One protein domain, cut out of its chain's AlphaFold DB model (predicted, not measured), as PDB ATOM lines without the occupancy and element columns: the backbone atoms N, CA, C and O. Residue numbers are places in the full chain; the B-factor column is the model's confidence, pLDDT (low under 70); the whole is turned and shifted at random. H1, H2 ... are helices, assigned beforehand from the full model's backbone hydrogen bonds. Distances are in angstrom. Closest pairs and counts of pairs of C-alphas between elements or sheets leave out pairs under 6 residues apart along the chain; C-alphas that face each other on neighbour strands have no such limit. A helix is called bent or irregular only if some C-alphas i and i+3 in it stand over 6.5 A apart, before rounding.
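What this domain is: This is residues 328 to 476 of the 1097 residues of an uncharacterized protein of Rhizopus microsporus ATCC 52813 (UniProt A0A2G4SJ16). One long helix, H5, runs through the middle, with H1, H4 and H6 packed round it as an up-and-down bundle of four helices, each running against the one before. H2 and H7 cover H5 on the side away from H1 and H4, the short H8 and H9 follow H7, and H3 is set steeply near one end. The printed part has 149 residues with nine named helices, H1 to H9 in order, and no named strand: all helix. It is compact, with a radius of gyration of the C-alphas of 14.4 A, and spans 39 by 35 by 25 A.

How they stand to each other: H1, residues 328 to 338, touches H4, residues 374 to 387, opposite ways at a shallow tilt of 12 degrees; the closest C-alphas are those of Leu 331 and Met 384, 6.8 A apart. The hub is H5, residues 400 to 419, touching six helices. Its residues 401 to 409 alone touch H1, closest at the C-alphas of Thr 328 and Gly 402, 5.8 A. H2, residues 350 to 355, touches H5 with its closest C-alphas, Val 350 and Cys 404, at 6.3 A. H3, residues 361 to 369, is close to but not clearly touching H5, at a steep tilt of 52 degrees; the closest C-alphas, Lys 364 and Thr 416, are 6.6 A apart. H4 and H5 form a hairpin, closest at the C-alphas of Val 385 and Ile 406, 5.6 A. H5 and H6, residues 421 to 441, form another, at a shallow tilt of 34.9 degrees, only just short of steep; the C-alphas of Ala 417 and Arg 424 come closest, at 4.3 A. H6 is irregular, with C-alphas 426 and 429 7.9 A apart and a kink of 69 degrees near residue 428. H7, residues 445 to 455, and H8, residues 457 to 460, only just touch H5, each with 3 pairs of C-alphas within 8 A; the closest are Ile 407 and Ile 445, 7.3 A, and Phe 418 and Met 460, 7.0 A. H9, residues 462 to 468, is close to but not clearly touching H6, with the closest C-alphas, Arg 432 and Leu 467, at 5.7 A. Every O i to N i+4 pair is within hydrogen-bond range in H1, H2, H3, H4, H5, H7 and H9, and 13 of 17 in H6; H8 is too short for one.

Where its parts are: H1 begins at C-alpha 328 (195.100, 194.593, 174.779). H4 measures 20.2 A, H5 26.7 A and H6 28.5 A. H9 ends at C-alpha 468 (198.537, 218.557, 160.111).

The domain as a whole: The C-alphas of Asp 369 and Ser 396, 41.7 A apart, are the two farthest apart. The printed part has no cut. The links H1 to H2 and H4 to H5 are long. The mean pLDDT of the printed part is 85.2; residues 356 to 357, 371 to 373, 391 and 393 to 398 are under 70.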
ATOM      1  N   THR A 328     195.838 194.006 175.904       86.56
ATOM      2  CA  THR A 328     195.100 194.593 174.779       86.56
ATOM      3  C   THR A 328     193.595 194.303 174.857       86.56
ATOM      4  O   THR A 328     192.785 195.156 174.499       86.56
ATOM      5  N   GLN A 329     193.213 193.150 175.418       88.25
ATOM      6  CA  GLN A 329     191.817 192.786 175.663       88.25
ATOM      7  C   GLN A 329     191.140 193.724 176.669       88.25
ATOM      8  O   GLN A 329     190.027 194.199 176.437       88.25
ATOM      9  N   ALA A 330     191.810 194.028 177.779       88.62
ATOM     10  CA  ALA A 330     191.277 194.939 178.783       88.62
ATOM     11  C   ALA A 330     191.225 196.388 178.273       88.62
ATOM     12  O   ALA A 330     190.250 197.094 178.534       88.62
ATOM     13  N   LEU A 331     192.218 196.821 177.485       89.25
ATOM     14  CA  LEU A 331     192.198 198.130 176.820       89.25
ATOM     15  C   LEU A 331     191.025 198.260 175.846       89.25
ATOM     16  O   LEU A 331     190.356 199.293 175.841       89.25
ATOM     17  N   TRP A 332     190.735 197.215 175.069       88.56
ATOM     18  CA  TRP A 332     189.573 197.171 174.184       88.56
ATOM     19  C   TRP A 332     188.261 197.324 174.959       88.56
ATOM     20  O   TRP A 332     187.458 198.208 174.653       88.56
ATOM     21  N   GLN A 333     188.063 196.520 176.007       87.94
ATOM     22  CA  GLN A 333     186.864 196.599 176.846       87.94
ATOM     23  C   GLN A 333     186.706 197.984 177.478       87.94
ATOM     24  O   GLN A 333     185.610 198.552 177.471       87.94
ATOM     25  N   LEU A 334     187.799 198.552 177.986       88.44
ATOM     26  CA  LEU A 334     187.785 199.873 178.593       88.44
ATOM     27  C   LEU A 334     187.473 200.972 177.569       88.44
ATOM     28  O   LEU A 334     186.699 201.883 177.871       88.44
ATOM     29  N   ALA A 335     188.021 200.878 176.357       88.31
ATOM     30  CA  ALA A 335     187.735 201.803 175.266       88.31
ATOM     31  C   ALA A 335     186.253 201.759 174.870       88.31
ATOM     32  O   ALA A 335     185.614 202.811 174.790       88.31
ATOM     33  N   LEU A 336     185.677 200.562 174.701       87.38
ATOM     34  CA  LEU A 336     184.252 200.398 174.399       87.38
ATOM     35  C   LEU A 336     183.368 200.964 175.509       87.38
ATOM     36  O   LEU A 336     182.420 201.697 175.229       87.38
ATOM     37  N   GLN A 337     183.696 200.686 176.772       84.88
ATOM     38  CA  GLN A 337     182.969 201.243 177.910       84.88
ATOM     39  C   GLN A 337     183.034 202.773 177.903       84.88
ATOM     40  O   GLN A 337     181.995 203.424 178.014       84.88
ATOM     41  N   THR A 338     184.228 203.346 177.750       84.88
ATOM     42  CA  THR A 338     184.477 204.799 177.764       84.88
ATOM     43  C   THR A 338     183.756 205.517 176.621       84.88
ATOM     44  O   THR A 338     183.261 206.625 176.812       84.88
ATOM     45  N   LEU A 339     183.649 204.875 175.456       84.38
ATOM     46  CA  LEU A 339     182.954 205.393 174.275       84.38
ATOM     47  C   LEU A 339     181.449 205.065 174.243       84.38
ATOM     48  O   LEU A 339     180.785 205.395 173.263       84.38
ATOM     49  N   CYS A 340     180.894 204.428 175.280       83.75
ATOM     50  CA  CYS A 340     179.500 203.964 175.315       83.75
ATOM     51  C   CYS A 340     179.138 203.026 174.139       83.75
ATOM     52  O   CYS A 340     178.029 203.080 173.610       83.75
ATOM     53  N   LEU A 341     180.083 202.173 173.733       82.44
ATOM     54  CA  LEU A 341     180.013 201.239 172.604       82.44
ATOM     55  C   LEU A 341     179.952 199.771 173.072       82.44
ATOM     56  O   LEU A 341     180.602 198.899 172.503       82.44
ATOM     57  N   SER A 342     179.186 199.482 174.125       72.44
ATOM     58  CA  SER A 342     179.113 198.148 174.751       72.44
ATOM     59  C   SER A 342     178.593 197.031 173.833       72.44
ATOM     60  O   SER A 342     178.833 195.863 174.120       72.44
ATOM     61  N   ASP A 343     177.898 197.382 172.748       71.75
ATOM     62  CA  ASP A 343     177.256 196.429 171.829       71.75
ATOM     63  C   ASP A 343     178.166 195.981 170.666       71.75
ATOM     64  O   ASP A 343     177.776 195.128 169.867       71.75
ATOM     65  N   LEU A 344     179.368 196.555 170.532       78.31
ATOM     66  CA  LEU A 344     180.320 196.201 169.475       78.31
ATOM     67  C   LEU A 344     181.058 194.901 169.820       78.31
ATOM     68  O   LEU A 344     181.765 194.820 170.825       78.31
ATOM     69  N   SER A 345     180.912 193.887 168.964       79.00
ATOM     70  CA  SER A 345     181.686 192.647 169.054       79.00
ATOM     71  C   SER A 345     183.149 192.867 168.662       79.00
ATOM     72  O   SER A 345     183.476 193.815 167.947       79.00
ATOM     73  N   GLU A 346     184.028 191.962 169.091       81.44
ATOM     74  CA  GLU A 346     185.430 191.964 168.665       81.44
ATOM     75  C   GLU A 346     185.536 191.852 167.131       81.44
ATOM     76  O   GLU A 346     184.904 190.969 166.541       81.44
ATOM     77  N   PRO A 347     186.295 192.747 166.473       79.44
ATOM     78  CA  PRO A 347     186.422 192.750 165.020       79.44
ATOM     79  C   PRO A 347     187.280 191.580 164.540       79.44
ATOM     80  O   PRO A 347     188.311 191.268 165.138       79.44
ATOM     81  N   THR A 348     186.887 190.958 163.425       76.75
ATOM     82  CA  THR A 348     187.646 189.846 162.826       76.75
ATOM     83  C   THR A 348     188.669 190.326 161.802       76.75
ATOM     84  O   THR A 348     189.658 189.642 161.536       76.75
ATOM     85  N   THR A 349     188.458 191.526 161.257       78.81
ATOM     86  CA  THR A 349     189.348 192.186 160.299       78.81
ATOM     87  C   THR A 349     189.420 193.691 160.562       78.81
ATOM     88  O   THR A 349     188.540 194.271 161.201       78.81
ATOM     89  N   VAL A 350     190.478 194.347 160.078       77.81
ATOM     90  CA  VAL A 350     190.608 195.812 160.185       77.81
ATOM     91  C   VAL A 350     189.605 196.499 159.253       77.81
ATOM     92  O   VAL A 350     189.076 197.563 159.576       77.81
ATOM     93  N   GLU A 351     189.310 195.879 158.110       76.88
ATOM     94  CA  GLU A 351     188.367 196.368 157.107       76.88
ATOM     95  C   GLU A 351     186.955 196.543 157.677       76.88
ATOM     96  O   GLU A 351     186.333 197.571 157.419       76.88
ATOM     97  N   GLU A 352     186.484 195.619 158.523       76.75
ATOM     98  CA  GLU A 352     185.186 195.735 159.205       76.75
ATOM     99  C   GLU A 352     185.064 197.047 159.992       76.75
ATOM    100  O   GLU A 352     184.054 197.739 159.882       76.75
ATOM    101  N   VAL A 353     186.109 197.435 160.731       79.25
ATOM    102  CA  VAL A 353     186.127 198.682 161.518       79.25
ATOM    103  C   VAL A 353     186.224 199.923 160.627       79.25
ATOM    104  O   VAL A 353     185.674 200.976 160.954       79.25
ATOM    105  N   LEU A 354     186.920 199.823 159.493       77.19
ATOM    106  CA  LEU A 354     187.065 200.926 158.541       77.19
ATOM    107  C   LEU A 354     185.806 201.153 157.687       77.19
ATOM    108  O   LEU A 354     185.585 202.281 157.238       77.19
ATOM    109  N   GLU A 355     185.002 200.115 157.447       73.44
ATOM    110  CA  GLU A 355     183.747 200.189 156.686       73.44
ATOM    111  C   GLU A 355     182.531 200.504 157.572       73.44
ATOM    112  O   GLU A 355     181.687 201.321 157.190       73.44
ATOM    113  N   LEU A 356     182.445 199.912 158.768       66.81
ATOM    114  CA  LEU A 356     181.368 200.139 159.736       66.81
ATOM    115  C   LEU A 356     181.813 201.167 160.778       66.81
ATOM    116  O   LEU A 356     182.252 200.832 161.876       66.81
ATOM    117  N   ALA A 357     181.675 202.448 160.434       68.94
ATOM    118  CA  ALA A 357     181.934 203.538 161.366       68.94
ATOM    119  C   ALA A 357     181.121 203.359 162.674       68.94
ATOM    120  O   ALA A 357     179.889 203.275 162.610       68.94
ATOM    121  N   PRO A 358     181.763 203.337 163.859       79.88
ATOM    122  CA  PRO A 358     181.056 203.124 165.116       79.88
ATOM    123  C   PRO A 358     180.116 204.298 165.427       79.88
ATOM    124  O   PRO A 358     180.471 205.470 165.253       79.88
ATOM    125  N   ASN A 359     178.910 203.994 165.919       82.25
ATOM    126  CA  ASN A 359     177.947 205.018 166.314       82.25
ATOM    127  C   ASN A 359     178.316 205.628 167.673       82.25
ATOM    128  O   ASN A 359     177.931 205.139 168.728       82.25
ATOM    129  N   ILE A 360     179.024 206.750 167.624       85.88
ATOM    130  CA  ILE A 360     179.496 207.491 168.798       85.88
ATOM    131  C   ILE A 360     178.508 208.565 169.297       85.88
ATOM    132  O   ILE A 360     178.904 209.472 170.029       85.88
ATOM    133  N   ASP A 361     177.238 208.546 168.885       85.00
ATOM    134  CA  ASP A 361     176.295 209.620 169.235       85.00
ATOM    135  C   ASP A 361     175.949 209.653 170.730       85.00
ATOM    136  O   ASP A 361     175.817 210.739 171.295       85.00
ATOM    137  N   LEU A 362     175.900 208.492 171.395       85.06
ATOM    138  CA  LEU A 362     175.743 208.413 172.853       85.06
ATOM    139  C   LEU A 362     176.932 209.039 173.585       85.06
ATOM    140  O   LEU A 362     176.741 209.785 174.541       85.06
ATOM    141  N   PHE A 363     178.152 208.804 173.099       86.50
ATOM    142  CA  PHE A 363     179.351 209.440 173.641       86.50
ATOM    143  C   PHE A 363     179.318 210.960 173.450       86.50
ATOM    144  O   PHE A 363     179.568 211.708 174.389       86.50
ATOM    145  N   LYS A 364     178.923 211.446 172.265       85.94
ATOM    146  CA  LYS A 364     178.758 212.892 172.033       85.94
ATOM    147  C   LYS A 364     177.699 213.508 172.946       85.94
ATOM    148  O   LYS A 364     177.886 214.642 173.376       85.94
ATOM    149  N   ALA A 365     176.589 212.812 173.197       85.06
ATOM    150  CA  ALA A 365     175.552 213.275 174.117       85.06
ATOM    151  C   ALA A 365     176.089 213.352 175.553       85.06
ATOM    152  O   ALA A 365     175.968 214.396 176.182       85.06
ATOM    153  N   PHE A 366     176.791 212.307 176.001       82.81
ATOM    154  CA  PHE A 366     177.441 212.270 177.311       82.81
ATOM    155  C   PHE A 366     178.393 213.455 177.532       82.81
ATOM    156  O   PHE A 366     178.335 214.086 178.586       82.81
ATOM    157  N   LEU A 367     179.210 213.796 176.525       83.00
ATOM    158  CA  LEU A 367     180.099 214.959 176.595       83.00
ATOM    159  C   LEU A 367     179.304 216.277 176.687       83.00
ATOM    160  O   LEU A 367     179.563 217.135 177.525       83.00
ATOM    161  N   LYS A 368     178.253 216.444 175.873       82.12
ATOM    162  CA  LYS A 368     177.429 217.672 175.899       82.12
ATOM    163  C   LYS A 368     176.806 217.944 177.268       82.12
ATOM    164  O   LYS A 368     176.664 219.112 177.632       82.12
ATOM    165  N   ASP A 369     176.461 216.892 177.999       78.44
ATOM    166  CA  ASP A 369     175.817 216.997 179.304       78.44
ATOM    167  C   ASP A 369     176.818 217.292 180.444       78.44
ATOM    168  O   ASP A 369     176.407 217.811 181.482       78.44
ATOM    169  N   ASN A 370     178.128 217.042 180.260       72.31
ATOM    170  CA  ASN A 370     179.141 217.107 181.327       72.31
ATOM    171  C   ASN A 370     180.456 217.832 180.939       72.31
ATOM    172  O   ASN A 370     181.544 217.287 181.134       72.31
ATOM    173  N   PRO A 371     180.425 219.122 180.542       68.38
ATOM    174  CA  PRO A 371     181.578 219.822 179.950       68.38
ATOM    175  C   PRO A 371     182.841 219.896 180.833       68.38
ATOM    176  O   PRO A 371     183.939 220.126 180.330       68.38
ATOM    177  N   VAL A 372     182.714 219.722 182.154       66.69
ATOM    178  CA  VAL A 372     183.849 219.732 183.101       66.69
ATOM    179  C   VAL A 372     184.632 218.407 183.077       66.69
ATOM    180  O   VAL A 372     185.836 218.408 183.327       66.69
ATOM    181  N   GLN A 373     183.979 217.281 182.770       68.44
ATOM    182  CA  GLN A 373     184.586 215.940 182.802       68.44
ATOM    183  C   GLN A 373     185.234 215.545 181.457       68.44
ATOM    184  O   GLN A 373     186.104 214.673 181.400       68.44
ATOM    185  N   ASP A 374     184.863 216.230 180.381       73.62
ATOM    186  CA  ASP A 374     185.158 215.851 178.998       73.62
ATOM    187  C   ASP A 374     186.638 215.896 178.612       73.62
ATOM    188  O   ASP A 374     187.143 214.974 177.973       73.62
ATOM    189  N   VAL A 375     187.374 216.942 179.006       77.81
ATOM    190  CA  VAL A 375     188.797 217.093 178.637       77.81
ATOM    191  C   VAL A 375     189.633 215.945 179.211       77.81
ATOM    192  O   VAL A 375     190.539 215.420 178.554       77.81
ATOM    193  N   PHE A 376     189.286 215.500 180.420       81.50
ATOM    194  CA  PHE A 376     189.929 214.365 181.069       81.50
ATOM    195  C   PHE A 376     189.550 213.053 180.383       81.50
ATOM    196  O   PHE A 376     190.425 212.231 180.139       81.50
ATOM    197  N   MET A 377     188.298 212.876 179.965       83.31
ATOM    198  CA  MET A 377     187.881 211.705 179.185       83.31
ATOM    199  C   MET A 377     188.626 211.599 177.845       83.31
ATOM    200  O   MET A 377     189.118 210.527 177.488       83.31
ATOM    201  N   LEU A 378     188.799 212.717 177.133       87.12
ATOM    202  CA  LEU A 378     189.578 212.766 175.890       87.12
ATOM    203  C   LEU A 378     191.066 212.458 176.136       87.12
ATOM    204  O   LEU A 378     191.694 211.756 175.345       87.12
ATOM    205  N   SER A 379     191.626 212.939 177.249       88.06
ATOM    206  CA  SER A 379     193.007 212.633 177.654       88.06
ATOM    207  C   SER A 379     193.172 211.158 178.036       88.06
ATOM    208  O   SER A 379     194.173 210.533 177.699       88.06
ATOM    209  N   CYS A 380     192.169 210.579 178.700       88.69
ATOM    210  CA  CYS A 380     192.119 209.175 179.098       88.69
ATOM    211  C   CYS A 380     192.191 208.252 177.872       88.69
ATOM    212  O   CYS A 380     193.097 207.427 177.775       88.69
ATOM    213  N   LEU A 381     191.322 208.476 176.880       90.75
ATOM    214  CA  LEU A 381     191.339 207.762 175.597       90.75
ATOM    215  C   LEU A 381     192.692 207.883 174.875       90.75
ATOM    216  O   LEU A 381     193.218 206.904 174.347       90.75
ATOM    217  N   THR A 382     193.281 209.079 174.890       91.31
ATOM    218  CA  THR A 382     194.590 209.345 174.278       91.31
ATOM    219  C   THR A 382     195.705 208.548 174.963       91.31
ATOM    220  O   THR A 382     196.535 207.932 174.292       91.31
ATOM    221  N   ASN A 383     195.704 208.502 176.297       89.69
ATOM    222  CA  ASN A 383     196.686 207.756 177.080       89.69
ATOM    223  C   ASN A 383     196.539 206.238 176.906       89.69
ATOM    224  O   ASN A 383     197.559 205.551 176.865       89.69
ATOM    225  N   MET A 384     195.316 205.714 176.741       90.12
ATOM    226  CA  MET A 384     195.099 204.302 176.385       90.12
ATOM    227  C   MET A 384     195.789 203.959 175.059       90.12
ATOM    228  O   MET A 384     196.551 202.997 174.990       90.12
ATOM    229  N   VAL A 385     195.593 204.787 174.027       89.69
ATOM    230  CA  VAL A 385     196.229 204.606 172.709       89.69
ATOM    231  C   VAL A 385     197.755 204.676 172.796       89.69
ATOM    232  O   VAL A 385     198.446 203.844 172.209       89.69
ATOM    233  N   ALA A 386     198.294 205.639 173.546       88.06
ATOM    234  CA  ALA A 386     199.739 205.809 173.712       88.06
ATOM    235  C   ALA A 386     200.414 204.639 174.457       88.06
ATOM    236  O   ALA A 386     201.628 204.459 174.342       88.06
ATOM    237  N   CYS A 387     199.649 203.844 175.215       86.44
ATOM    238  CA  CYS A 387     200.151 202.661 175.914       86.44
ATOM    239  C   CYS A 387     200.269 201.422 175.015       86.44
ATOM    240  O   CYS A 387     201.032 200.516 175.353       86.44
ATOM    241  N   ILE A 388     199.564 201.385 173.879       87.56
ATOM    242  CA  ILE A 388     199.681 200.296 172.903       87.56
ATOM    243  C   ILE A 388     201.062 200.400 172.220       87.56
ATOM    244  O   ILE A 388     201.446 201.502 171.813       87.56
ATOM    245  N   PRO A 389     201.836 199.302 172.092       83.00
ATOM    246  CA  PRO A 389     203.173 199.333 171.493       83.00
ATOM    247  C   PRO A 389     203.187 199.894 170.063       83.00
ATOM    248  O   PRO A 389     202.285 199.635 169.279       83.00
ATOM    249  N   SER A 390     204.233 200.632 169.688       79.19
ATOM    250  CA  SER A 390     204.406 201.116 168.309       79.19
ATOM    251  C   SER A 390     204.730 199.966 167.344       79.19
ATOM    252  O   SER A 390     205.498 199.073 167.703       79.19
ATOM    253  N   GLY A 391     204.250 200.030 166.098       69.81
ATOM    254  CA  GLY A 391     204.587 199.050 165.049       69.81
ATOM    255  C   GLY A 391     203.639 197.849 164.944       69.81
ATOM    256  O   GLY A 391     203.948 196.888 164.237       69.81
ATOM    257  N   VAL A 392     202.490 197.903 165.626       70.00
ATOM    258  CA  VAL A 392     201.425 196.882 165.555       70.00
ATOM    259  C   VAL A 392     200.852 196.746 164.131       70.00
ATOM    260  O   VAL A 392     200.342 195.696 163.762       70.00
ATOM    261  N   ASP A 393     201.028 197.768 163.293       63.34
ATOM    262  CA  ASP A 393     200.641 197.816 161.880       63.34
ATOM    263  C   ASP A 393     201.559 197.009 160.937       63.34
ATOM    264  O   ASP A 393     201.117 196.578 159.873       63.34
ATOM    265  N   LYS A 394     202.835 196.799 161.297       59.91
ATOM    266  CA  LYS A 394     203.857 196.190 160.413       59.91
ATOM    267  C   LYS A 394     204.145 194.721 160.707       59.91
ATOM    268  O   LYS A 394     204.590 193.987 159.825       59.91
ATOM    269  N   LEU A 395     203.939 194.296 161.949       48.16
ATOM    270  CA  LEU A 395     204.145 192.917 162.377       48.16
ATOM    271  C   LEU A 395     202.862 192.141 162.099       48.16
ATOM    272  O   LEU A 395     201.901 192.235 162.853       48.16
ATOM    273  N   SER A 396     202.857 191.396 160.995       44.78
ATOM    274  CA  SER A 396     201.864 190.376 160.645       44.78
ATOM    275  C   SER A 396     201.030 189.877 161.840       44.78
ATOM    276  O   SER A 396     201.522 189.108 162.663       44.78
ATOM    277  N   GLN A 397     199.766 190.312 161.898       52.78
ATOM    278  CA  GLN A 397     198.632 189.668 162.582       52.78
ATOM    279  C   GLN A 397     198.698 189.439 164.107       52.78
ATOM    280  O   GLN A 397     197.769 188.838 164.640       52.78
ATOM    281  N   HIS A 398     199.715 189.903 164.839       54.44
ATOM    282  CA  HIS A 398     199.824 189.545 166.262       54.44
ATOM    283  C   HIS A 398     198.946 190.367 167.222       54.44
ATOM    284  O   HIS A 398     198.653 189.862 168.303       54.44
ATOM    285  N   ASP A 399     198.485 191.568 166.847       72.62
ATOM    286  CA  ASP A 399     197.566 192.349 167.694       72.62
ATOM    287  C   ASP A 399     196.546 193.181 166.883       72.62
ATOM    288  O   ASP A 399     196.548 194.417 166.847       72.62
ATOM    289  N   LEU A 400     195.660 192.462 166.181       82.69
ATOM    290  CA  LEU A 400     194.511 193.032 165.465       82.69
ATOM    291  C   LEU A 400     193.667 193.929 166.384       82.69
ATOM    292  O   LEU A 400     193.260 195.022 165.993       82.69
ATOM    293  N   LEU A 401     193.436 193.470 167.614       84.81
ATOM    294  CA  LEU A 401     192.594 194.155 168.580       84.81
ATOM    295  C   LEU A 401     193.193 195.504 168.992       84.81
ATOM    296  O   LEU A 401     192.476 196.506 169.040       84.81
ATOM    297  N   GLY A 402     194.509 195.564 169.206       87.06
ATOM    298  CA  GLY A 402     195.229 196.809 169.469       87.06
ATOM    299  C   GLY A 402     195.084 197.800 168.319       87.06
ATOM    300  O   GLY A 402     194.703 198.949 168.542       87.06
ATOM    301  N   THR A 403     195.275 197.343 167.077       86.75
ATOM    302  CA  THR A 403     195.072 198.177 165.875       86.75
ATOM    303  C   THR A 403     193.653 198.744 165.819       86.75
ATOM    304  O   THR A 403     193.472 199.956 165.683       86.75
ATOM    305  N   CYS A 404     192.637 197.895 165.982       87.12
ATOM    306  CA  CYS A 404     191.235 198.310 165.959       87.12
ATOM    307  C   CYS A 404     190.900 199.288 167.094       87.12
ATOM    308  O   CYS A 404     190.203 200.276 166.860       87.12
ATOM    309  N   THR A 405     191.450 199.078 168.294       89.12
ATOM    310  CA  THR A 405     191.292 199.989 169.441       89.12
ATOM    311  C   THR A 405     191.809 201.389 169.102       89.12
ATOM    312  O   THR A 405     191.095 202.377 169.295       89.12
ATOM    313  N   ILE A 406     193.017 201.488 168.530       91.19
ATOM    314  CA  ILE A 406     193.611 202.769 168.111       91.19
ATOM    315  C   ILE A 406     192.720 203.457 167.070       91.19
ATOM    316  O   ILE A 406     192.465 204.661 167.182       91.19
ATOM    317  N   ILE A 407     192.234 202.712 166.073       90.12
ATOM    318  CA  ILE A 407     191.390 203.244 164.992       90.12
ATOM    319  C   ILE A 407     190.069 203.785 165.544       90.12
ATOM    320  O   ILE A 407     189.714 204.921 165.230       90.12
ATOM    321  N   ILE A 408     189.363 203.021 166.383       90.19
ATOM    322  CA  ILE A 408     188.063 203.425 166.945       90.19
ATOM    323  C   ILE A 408     188.208 204.665 167.824       90.19
ATOM    324  O   ILE A 408     187.437 205.615 167.670       90.19
ATOM    325  N   ILE A 409     189.211 204.694 168.705       92.31
ATOM    326  CA  ILE A 409     189.461 205.861 169.557       92.31
ATOM    327  C   ILE A 409     189.799 207.081 168.696       92.31
ATOM    328  O   ILE A 409     189.208 208.146 168.872       92.31
ATOM    329  N   SER A 410     190.694 206.927 167.718       94.12
ATOM    330  CA  SER A 410     191.070 208.015 166.807       94.12
ATOM    331  C   SER A 410     189.868 208.527 166.007       94.12
ATOM    332  O   SER A 410     189.688 209.738 165.868       94.12
ATOM    333  N   PHE A 411     188.998 207.631 165.534       92.00
ATOM    334  CA  PHE A 411     187.762 207.984 164.838       92.00
ATOM    335  C   PHE A 411     186.792 208.750 165.746       92.00
ATOM    336  O   PHE A 411     186.222 209.765 165.326       92.00
ATOM    337  N   ALA A 412     186.622 208.302 166.994       91.06
ATOM    338  CA  ALA A 412     185.770 208.957 167.979       91.06
ATOM    339  C   ALA A 412     186.269 210.373 168.302       91.06
ATOM    340  O   ALA A 412     185.490 211.329 168.244       91.06
ATOM    341  N   LEU A 413     187.571 210.527 168.556       93.12
ATOM    342  CA  LEU A 413     188.219 211.820 168.793       93.12
ATOM    343  C   LEU A 413     188.050 212.763 167.591       93.12
ATOM    344  O   LEU A 413     187.625 213.911 167.758       93.12
ATOM    345  N   PHE A 414     188.303 212.274 166.372       93.19
ATOM    346  CA  PHE A 414     188.172 213.067 165.149       93.19
ATOM    347  C   PHE A 414     186.735 213.563 164.941       93.19
ATOM    348  O   PHE A 414     186.492 214.758 164.753       93.19
ATOM    349  N   ASN A 415     185.748 212.669 165.021       91.38
ATOM    350  CA  ASN A 415     184.354 213.047 164.798       91.38
ATOM    351  C   ASN A 415     183.822 213.999 165.878       91.38
ATOM    352  O   ASN A 415     183.049 214.912 165.572       91.38
ATOM    353  N   THR A 416     184.257 213.820 167.123       89.81
ATOM    354  CA  THR A 416     183.860 214.669 168.252       89.81
ATOM    355  C   THR A 416     184.419 216.086 168.104       89.81
ATOM    356  O   THR A 416     183.668 217.055 168.207       89.81
ATOM    357  N   ALA A 417     185.714 216.229 167.805       90.00
ATOM    358  CA  ALA A 417     186.383 217.531 167.811       90.00
ATOM    359  C   ALA A 417     186.412 218.257 166.458       90.00
ATOM    360  O   ALA A 417     186.631 219.467 166.432       90.00
ATOM    361  N   PHE A 418     186.183 217.566 165.334       90.00
ATOM    362  CA  PHE A 418     186.289 218.165 163.995       90.00
ATOM    363  C   PHE A 418     184.989 218.089 163.184       90.00
ATOM    364  O   PHE A 418     184.752 218.965 162.345       90.00
ATOM    365  N   VAL A 419     184.108 217.113 163.443       89.56
ATOM    366  CA  VAL A 419     182.866 216.923 162.669       89.56
ATOM    367  C   VAL A 419     181.646 217.536 163.362       89.56
ATOM    368  O   VAL A 419     180.945 218.326 162.718       89.56
ATOM    369  N   ASP A 420     181.403 217.269 164.651       88.69
ATOM    370  CA  ASP A 420     180.301 217.897 165.411       88.69
ATOM    371  C   ASP A 420     180.500 219.424 165.503       88.69
ATOM    372  O   ASP A 420     181.617 219.914 165.640       88.69
ATOM    373  N   LYS A 421     179.436 220.221 165.349       86.38
ATOM    374  CA  LYS A 421     179.549 221.693 165.303       86.38
ATOM    375  C   LYS A 421     179.676 222.325 166.693       86.38
ATOM    376  O   LYS A 421     180.336 223.353 166.820       86.38
ATOM    377  N   GLN A 422     179.028 221.748 167.703       85.56
ATOM    378  CA  GLN A 422     179.016 222.276 169.067       85.56
ATOM    379  C   GLN A 422     180.324 221.917 169.774       85.56
ATOM    380  O   GLN A 422     181.058 222.809 170.199       85.56
ATOM    381  N   LEU A 423     180.661 220.626 169.792       86.69
ATOM    382  CA  LEU A 423     181.827 220.095 170.505       86.69
ATOM    383  C   LEU A 423     183.150 220.573 169.896       86.69
ATOM    384  O   LEU A 423     184.102 220.859 170.615       86.69
ATOM    385  N   ARG A 424     183.191 220.790 168.578       88.81
ATOM    386  CA  ARG A 424     184.351 221.375 167.889       88.81
ATOM    387  C   ARG A 424     184.784 222.720 168.456       88.81
ATOM    388  O   ARG A 424     185.978 222.980 168.545       88.81
ATOM    389  N   SER A 425     183.839 223.589 168.816       84.38
ATOM    390  CA  SER A 425     184.182 224.903 169.377       84.38
ATOM    391  C   SER A 425     184.865 224.803 170.745       84.38
ATOM    392  O   SER A 425     185.613 225.707 171.111       84.38
ATOM    393  N   MET A 426     184.642 223.691 171.451       85.00
ATOM    394  CA  MET A 426     185.190 223.413 172.774       85.00
ATOM    395  C   MET A 426     186.524 222.659 172.680       85.00
ATOM    396  O   MET A 426     187.508 223.120 173.242       85.00
ATOM    397  N   TYR A 427     186.592 221.568 171.904       87.62
ATOM    398  CA  TYR A 427     187.670 220.565 172.022       87.62
ATOM    399  C   TYR A 427     188.660 220.500 170.859       87.62
ATOM    400  O   TYR A 427     189.589 219.693 170.875       87.62
ATOM    401  N   TYR A 428     188.495 221.336 169.833       89.06
ATOM    402  CA  TYR A 428     189.363 221.312 168.654       89.06
ATOM    403  C   TYR A 428     190.862 221.415 168.989       89.06
ATOM    404  O   TYR A 428     191.676 220.714 168.390       89.06
ATOM    405  N   LYS A 429     191.234 222.297 169.929       89.38
ATOM    406  CA  LYS A 429     192.642 222.521 170.295       89.38
ATOM    407  C   LYS A 429     193.214 221.334 171.066       89.38
ATOM    408  O   LYS A 429     194.283 220.858 170.702       89.38
ATOM    409  N   ASP A 430     192.478 220.837 172.056       88.69
ATOM    410  CA  ASP A 430     192.935 219.742 172.917       88.69
ATOM    411  C   ASP A 430     193.107 218.449 172.116       88.69
ATOM    412  O   ASP A 430     194.149 217.803 172.176       88.69
ATOM    413  N   VAL A 431     192.127 218.102 171.272       91.75
ATOM    414  CA  VAL A 431     192.198 216.872 170.469       91.75
ATOM    415  C   VAL A 431     193.253 216.960 169.367       91.75
ATOM    416  O   VAL A 431     193.878 215.954 169.037       91.75
ATOM    417  N   ARG A 432     193.509 218.148 168.811       92.19
ATOM    418  CA  ARG A 432     194.656 218.345 167.916       92.19
ATOM    419  C   ARG A 432     195.967 217.993 168.628       92.19
ATOM    420  O   ARG A 432     196.777 217.257 168.072       92.19
ATOM    421  N   ASP A 433     196.160 218.492 169.846       90.31
ATOM    422  CA  ASP A 433     197.377 218.232 170.616       90.31
ATOM    423  C   ASP A 433     197.461 216.743 171.026       90.31
ATOM    424  O   ASP A 433     198.539 216.148 170.975       90.31
ATOM    425  N   HIS A 434     196.324 216.087 171.294       92.25
ATOM    426  CA  HIS A 434     196.250 214.631 171.470       92.25
ATOM    427  C   HIS A 434     196.669 213.850 170.215       92.25
ATOM    428  O   HIS A 434     197.405 212.871 170.327       92.25
ATOM    429  N   PHE A 435     196.259 214.277 169.013       95.12
ATOM    430  CA  PHE A 435     196.682 213.621 167.772       95.12
ATOM    431  C   PHE A 435     198.185 213.740 167.520       95.12
ATOM    432  O   PHE A 435     198.767 212.812 166.962       95.12
ATOM    433  N   SER A 436     198.832 214.814 167.981       92.62
ATOM    434  CA  SER A 436     200.297 214.916 167.958       92.62
ATOM    435  C   SER A 436     200.945 213.741 168.704       92.62
ATOM    436  O   SER A 436     201.813 213.061 168.154       92.62
ATOM    437  N   LEU A 437     200.448 213.428 169.909       91.94
ATOM    438  CA  LEU A 437     200.922 212.300 170.713       91.94
ATOM    439  C   LEU A 437     200.571 210.946 170.074       91.94
ATOM    440  O   LEU A 437     201.446 210.092 169.940       91.94
ATOM    441  N   ILE A 438     199.321 210.757 169.636       94.06
ATOM    442  CA  ILE A 438     198.873 209.502 169.007       94.06
ATOM    443  C   ILE A 438     199.722 209.191 167.775       94.06
ATOM    444  O   ILE A 438     200.260 208.092 167.670       94.06
ATOM    445  N   CYS A 439     199.900 210.152 166.870       94.06
ATOM    446  CA  CYS A 439     200.659 209.950 165.638       94.06
ATOM    447  C   CYS A 439     202.173 209.835 165.872       94.06
ATOM    448  O   CYS A 439     202.868 209.253 165.043       94.06
ATOM    449  N   GLN A 440     202.701 210.339 166.993       92.38
ATOM    450  CA  GLN A 440     204.102 210.132 167.371       92.38
ATOM    451  C   GLN A 440     204.392 208.677 167.756       92.38
ATOM    452  O   GLN A 440     205.493 208.194 167.478       92.38
ATOM    453  N   HIS A 441     203.419 207.995 168.367       90.62
ATOM    454  CA  HIS A 441     203.492 206.571 168.710       90.62
ATOM    455  C   HIS A 441     203.032 205.662 167.559       90.62
ATOM    456  O   HIS A 441     203.660 204.635 167.303       90.62
ATOM    457  N   HIS A 442     201.988 206.072 166.833       91.81
ATOM    458  CA  HIS A 442     201.309 205.293 165.792       91.81
ATOM    459  C   HIS A 442     201.149 206.102 164.490       91.81
ATOM    460  O   HIS A 442     200.057 206.595 164.191       91.81
ATOM    461  N   PRO A 443     202.217 206.259 163.679       92.50
ATOM    462  CA  PRO A 443     202.191 207.123 162.494       92.50
ATOM    463  C   PRO A 443     201.175 206.728 161.412       92.50
ATOM    464  O   PRO A 443     200.734 207.596 160.662       92.50
ATOM    465  N   PHE A 444     200.757 205.456 161.326       90.88
ATOM    466  CA  PHE A 444     199.779 204.997 160.323       90.88
ATOM    467  C   PHE A 444     198.411 205.696 160.446       90.88
ATOM    468  O   PHE A 444     197.679 205.819 159.465       90.88
ATOM    469  N   ILE A 445     198.081 206.227 161.631       93.62
ATOM    470  CA  ILE A 445     196.854 207.001 161.866       93.62
ATOM    471  C   ILE A 445     196.804 208.269 161.008       93.62
ATOM    472  O   ILE A 445     195.712 208.720 160.661       93.62
ATOM    473  N   ILE A 446     197.949 208.807 160.578       95.31
ATOM    474  CA  ILE A 446     197.999 209.977 159.692       95.31
ATOM    475  C   ILE A 446     197.291 209.688 158.353       95.31
ATOM    476  O   ILE A 446     196.569 210.556 157.858       95.31
ATOM    477  N   SER A 447     197.387 208.466 157.811       93.56
ATOM    478  CA  SER A 447     196.663 208.058 156.593       93.56
ATOM    479  C   SER A 447     195.140 208.086 156.787       93.56
ATOM    480  O   SER A 447     194.402 208.592 155.937       93.56
ATOM    481  N   LEU A 448     194.649 207.614 157.940       92.69
ATOM    482  CA  LEU A 448     193.219 207.659 158.276       92.69
ATOM    483  C   LEU A 448     192.736 209.093 158.512       92.69
ATOM    484  O   LEU A 448     191.689 209.485 157.993       92.69
ATOM    485  N   LEU A 449     193.527 209.901 159.223       95.00
ATOM    486  CA  LEU A 449     193.244 211.322 159.420       95.00
ATOM    487  C   LEU A 449     193.182 212.069 158.089       95.00
ATOM    488  O   LEU A 449     192.300 212.912 157.924       95.00
ATOM    489  N   LEU A 450     194.063 211.760 157.131       95.31
ATOM    490  CA  LEU A 450     194.010 212.346 155.792       95.31
ATOM    491  C   LEU A 450     192.686 212.001 155.110       95.31
ATOM    492  O   LEU A 450     191.988 212.911 154.658       95.31
ATOM    493  N   ARG A 451     192.308 210.718 155.089       92.62
ATOM    494  CA  ARG A 451     191.037 210.267 154.508       92.62
ATOM    495  C   ARG A 451     189.844 211.000 155.124       92.62
ATOM    496  O   ARG A 451     189.079 211.632 154.396       92.62
ATOM    497  N   TRP A 452     189.707 210.982 156.450       93.00
ATOM    498  CA  TRP A 452     188.567 211.615 157.125       93.00
ATOM    499  C   TRP A 452     188.550 213.136 156.952       93.00
ATOM    500  O   TRP A 452     187.476 213.733 156.825       93.00
ATOM    501  N   THR A 453     189.727 213.769 156.907       93.88
ATOM    502  CA  THR A 453     189.867 215.207 156.641       93.88
ATOM    503  C   THR A 453     189.392 215.556 155.234       93.88
ATOM    504  O   THR A 453     188.659 216.531 155.072       93.88
ATOM    505  N   VAL A 454     189.748 214.755 154.227       91.75
ATOM    506  CA  VAL A 454     189.329 214.968 152.832       91.75
ATOM    507  C   VAL A 454     187.823 214.755 152.668       91.75
ATOM    508  O   VAL A 454     187.154 215.590 152.056       91.75
ATOM    509  N   GLU A 455     187.261 213.714 153.286       91.00
ATOM    510  CA  GLU A 455     185.811 213.459 153.308       91.00
ATOM    511  C   GLU A 455     185.022 214.628 153.940       91.00
ATOM    512  O   GLU A 455     183.903 214.937 153.522       91.00
ATOM    513  N   HIS A 456     185.619 215.341 154.904       91.00
ATOM    514  CA  HIS A 456     185.010 216.473 155.616       91.00
ATOM    515  C   HIS A 456     185.590 217.846 155.236       91.00
ATOM    516  O   HIS A 456     185.320 218.846 155.918       91.00
ATOM    517  N   MET A 457     186.327 217.936 154.123       88.75
ATOM    518  CA  MET A 457     187.087 219.131 153.743       88.75
ATOM    519  C   MET A 457     186.248 220.424 153.682       88.75
ATOM    520  O   MET A 457     186.700 221.443 154.221       88.75
ATOM    521  N   PRO A 458     184.995 220.427 153.164       87.19
ATOM    522  CA  PRO A 458     184.160 221.633 153.141       87.19
ATOM    523  C   PRO A 458     183.872 222.220 154.531       87.19
ATOM    524  O   PRO A 458     183.696 223.434 154.663       87.19
ATOM    525  N   LYS A 459     183.819 221.366 155.566       86.75
ATOM    526  CA  LYS A 459     183.556 221.755 156.961       86.75
ATOM    527  C   LYS A 459     184.827 222.152 157.710       86.75
ATOM    528  O   LYS A 459     184.727 222.962 158.630       86.75
ATOM    529  N   MET A 460     185.973 221.554 157.379       88.56
ATOM    530  CA  MET A 460     187.243 221.778 158.080       88.56
ATOM    531  C   MET A 460     188.020 222.972 157.519       88.56
ATOM    532  O   MET A 460     188.527 223.782 158.294       88.56
ATOM    533  N   GLN A 461     188.095 223.125 156.194       86.81
ATOM    534  CA  GLN A 461     188.826 224.214 155.534       86.81
ATOM    535  C   GLN A 461     190.238 224.404 156.135       86.81
ATOM    536  O   GLN A 461     191.040 223.475 156.148       86.81
ATOM    537  N   LYS A 462     190.552 225.582 156.700       87.00
ATOM    538  CA  LYS A 462     191.858 225.882 157.321       87.00
ATOM    539  C   LYS A 462     192.163 225.050 158.575       87.00
ATOM    540  O   LYS A 462     193.326 224.926 158.942       87.00
ATOM    541  N   MET A 463     191.154 224.468 159.228       88.56
ATOM    542  CA  MET A 463     191.355 223.597 160.394       88.56
ATOM    543  C   MET A 463     192.140 222.331 160.037       88.56
ATOM    544  O   MET A 463     192.865 221.828 160.893       88.56
ATOM    545  N   ALA A 464     192.026 221.861 158.788       91.19
ATOM    546  CA  ALA A 464     192.798 220.740 158.255       91.19
ATOM    547  C   ALA A 464     194.304 221.025 158.295       91.19
ATOM    548  O   ALA A 464     195.069 220.230 158.832       91.19
ATOM    549  N   LEU A 465     194.717 222.207 157.820       91.56
ATOM    550  CA  LEU A 465     196.112 222.643 157.891       91.56
ATOM    551  C   LEU A 465     196.593 222.649 159.338       91.56
ATOM    552  O   LEU A 465     197.575 221.992 159.652       91.56
ATOM    553  N   TYR A 466     195.898 223.342 160.235       92.38
ATOM    554  CA  TYR A 466     196.299 223.423 161.641       92.38
ATOM    555  C   TYR A 466     196.386 222.058 162.342       92.38
ATOM    556  O   TYR A 466     197.227 221.908 163.223       92.38
ATOM    557  N   LEU A 467     195.556 221.076 161.963       94.00
ATOM    558  CA  LEU A 467     195.700 219.700 162.439       94.00
ATOM    559  C   LEU A 467     197.040 219.117 161.983       94.00
ATOM    560  O   LEU A 467     197.857 218.748 162.819       94.00
ATOM    561  N   PHE A 468     197.314 219.130 160.681       95.19
ATOM    562  CA  PHE A 468     198.537 218.557 160.111       95.19
ATOM    563  C   PHE A 468     199.821 219.314 160.494       95.19
ATOM    564  O   PHE A 468     200.897 218.729 160.443       95.19
ATOM    565  N   HIS A 469     199.728 220.565 160.960       94.50
ATOM    566  CA  HIS A 469     200.863 221.275 161.570       94.50
ATOM    567  C   HIS A 469     201.334 220.659 162.888       94.50
ATOM    568  O   HIS A 469     202.488 220.836 163.264       94.50
ATOM    569  N   SER A 470     200.453 219.957 163.598       93.44
ATOM    570  CA  SER A 470     200.791 219.306 164.867       93.44
ATOM    571  C   SER A 470     201.282 217.863 164.708       93.44
ATOM    572  O   SER A 470     201.748 217.274 165.683       93.44
ATOM    573  N   LEU A 471     201.173 217.282 163.505       95.81
ATOM    574  CA  LEU A 471     201.461 215.868 163.265       95.81
ATOM    575  C   LEU A 471     202.931 215.648 162.853       95.81
ATOM    576  O   LEU A 471     203.469 216.443 162.079       95.81
ATOM    577  N   PRO A 472     203.569 214.546 163.291       94.69
ATOM    578  CA  PRO A 472     204.932 214.182 162.899       94.69
ATOM    579  C   PRO A 472     204.964 213.531 161.502       94.69
ATOM    580  O   PRO A 472     205.073 212.311 161.360       94.69
ATOM    581  N   LEU A 473     204.833 214.350 160.452       94.62
ATOM    582  CA  LEU A 473     204.812 213.893 159.049       94.62
ATOM    583  C   LEU A 473     206.139 213.266 158.588       94.62
ATOM    584  O   LEU A 473     206.153 212.477 157.646       94.62
ATOM    585  N   ASP A 474     207.238 213.545 159.287       93.12
ATOM    586  CA  ASP A 474     208.560 212.958 159.057       93.12
ATOM    587  C   ASP A 474     208.627 211.455 159.380       93.12
ATOM    588  O   ASP A 474     209.481 210.740 158.850       93.12
ATOM    589  N   LYS A 475     207.711 210.962 160.224       90.88
ATOM    590  CA  LYS A 475     207.597 209.544 160.607       90.88
ATOM    591  C   LYS A 475     206.526 208.789 159.827       90.88
ATOM    592  O   LYS A 475     206.354 207.585 160.028       90.88
ATOM    593  N   TRP A 476     205.780 209.480 158.973       93.50
ATOM    594  CA  TRP A 476     204.647 208.905 158.269       93.50
ATOM    595  C   TRP A 476     205.080 208.158 157.007       93.50
ATOM    596  O   TRP A 476     205.663 208.741 156.095       93.50
TER     597      TRP A 476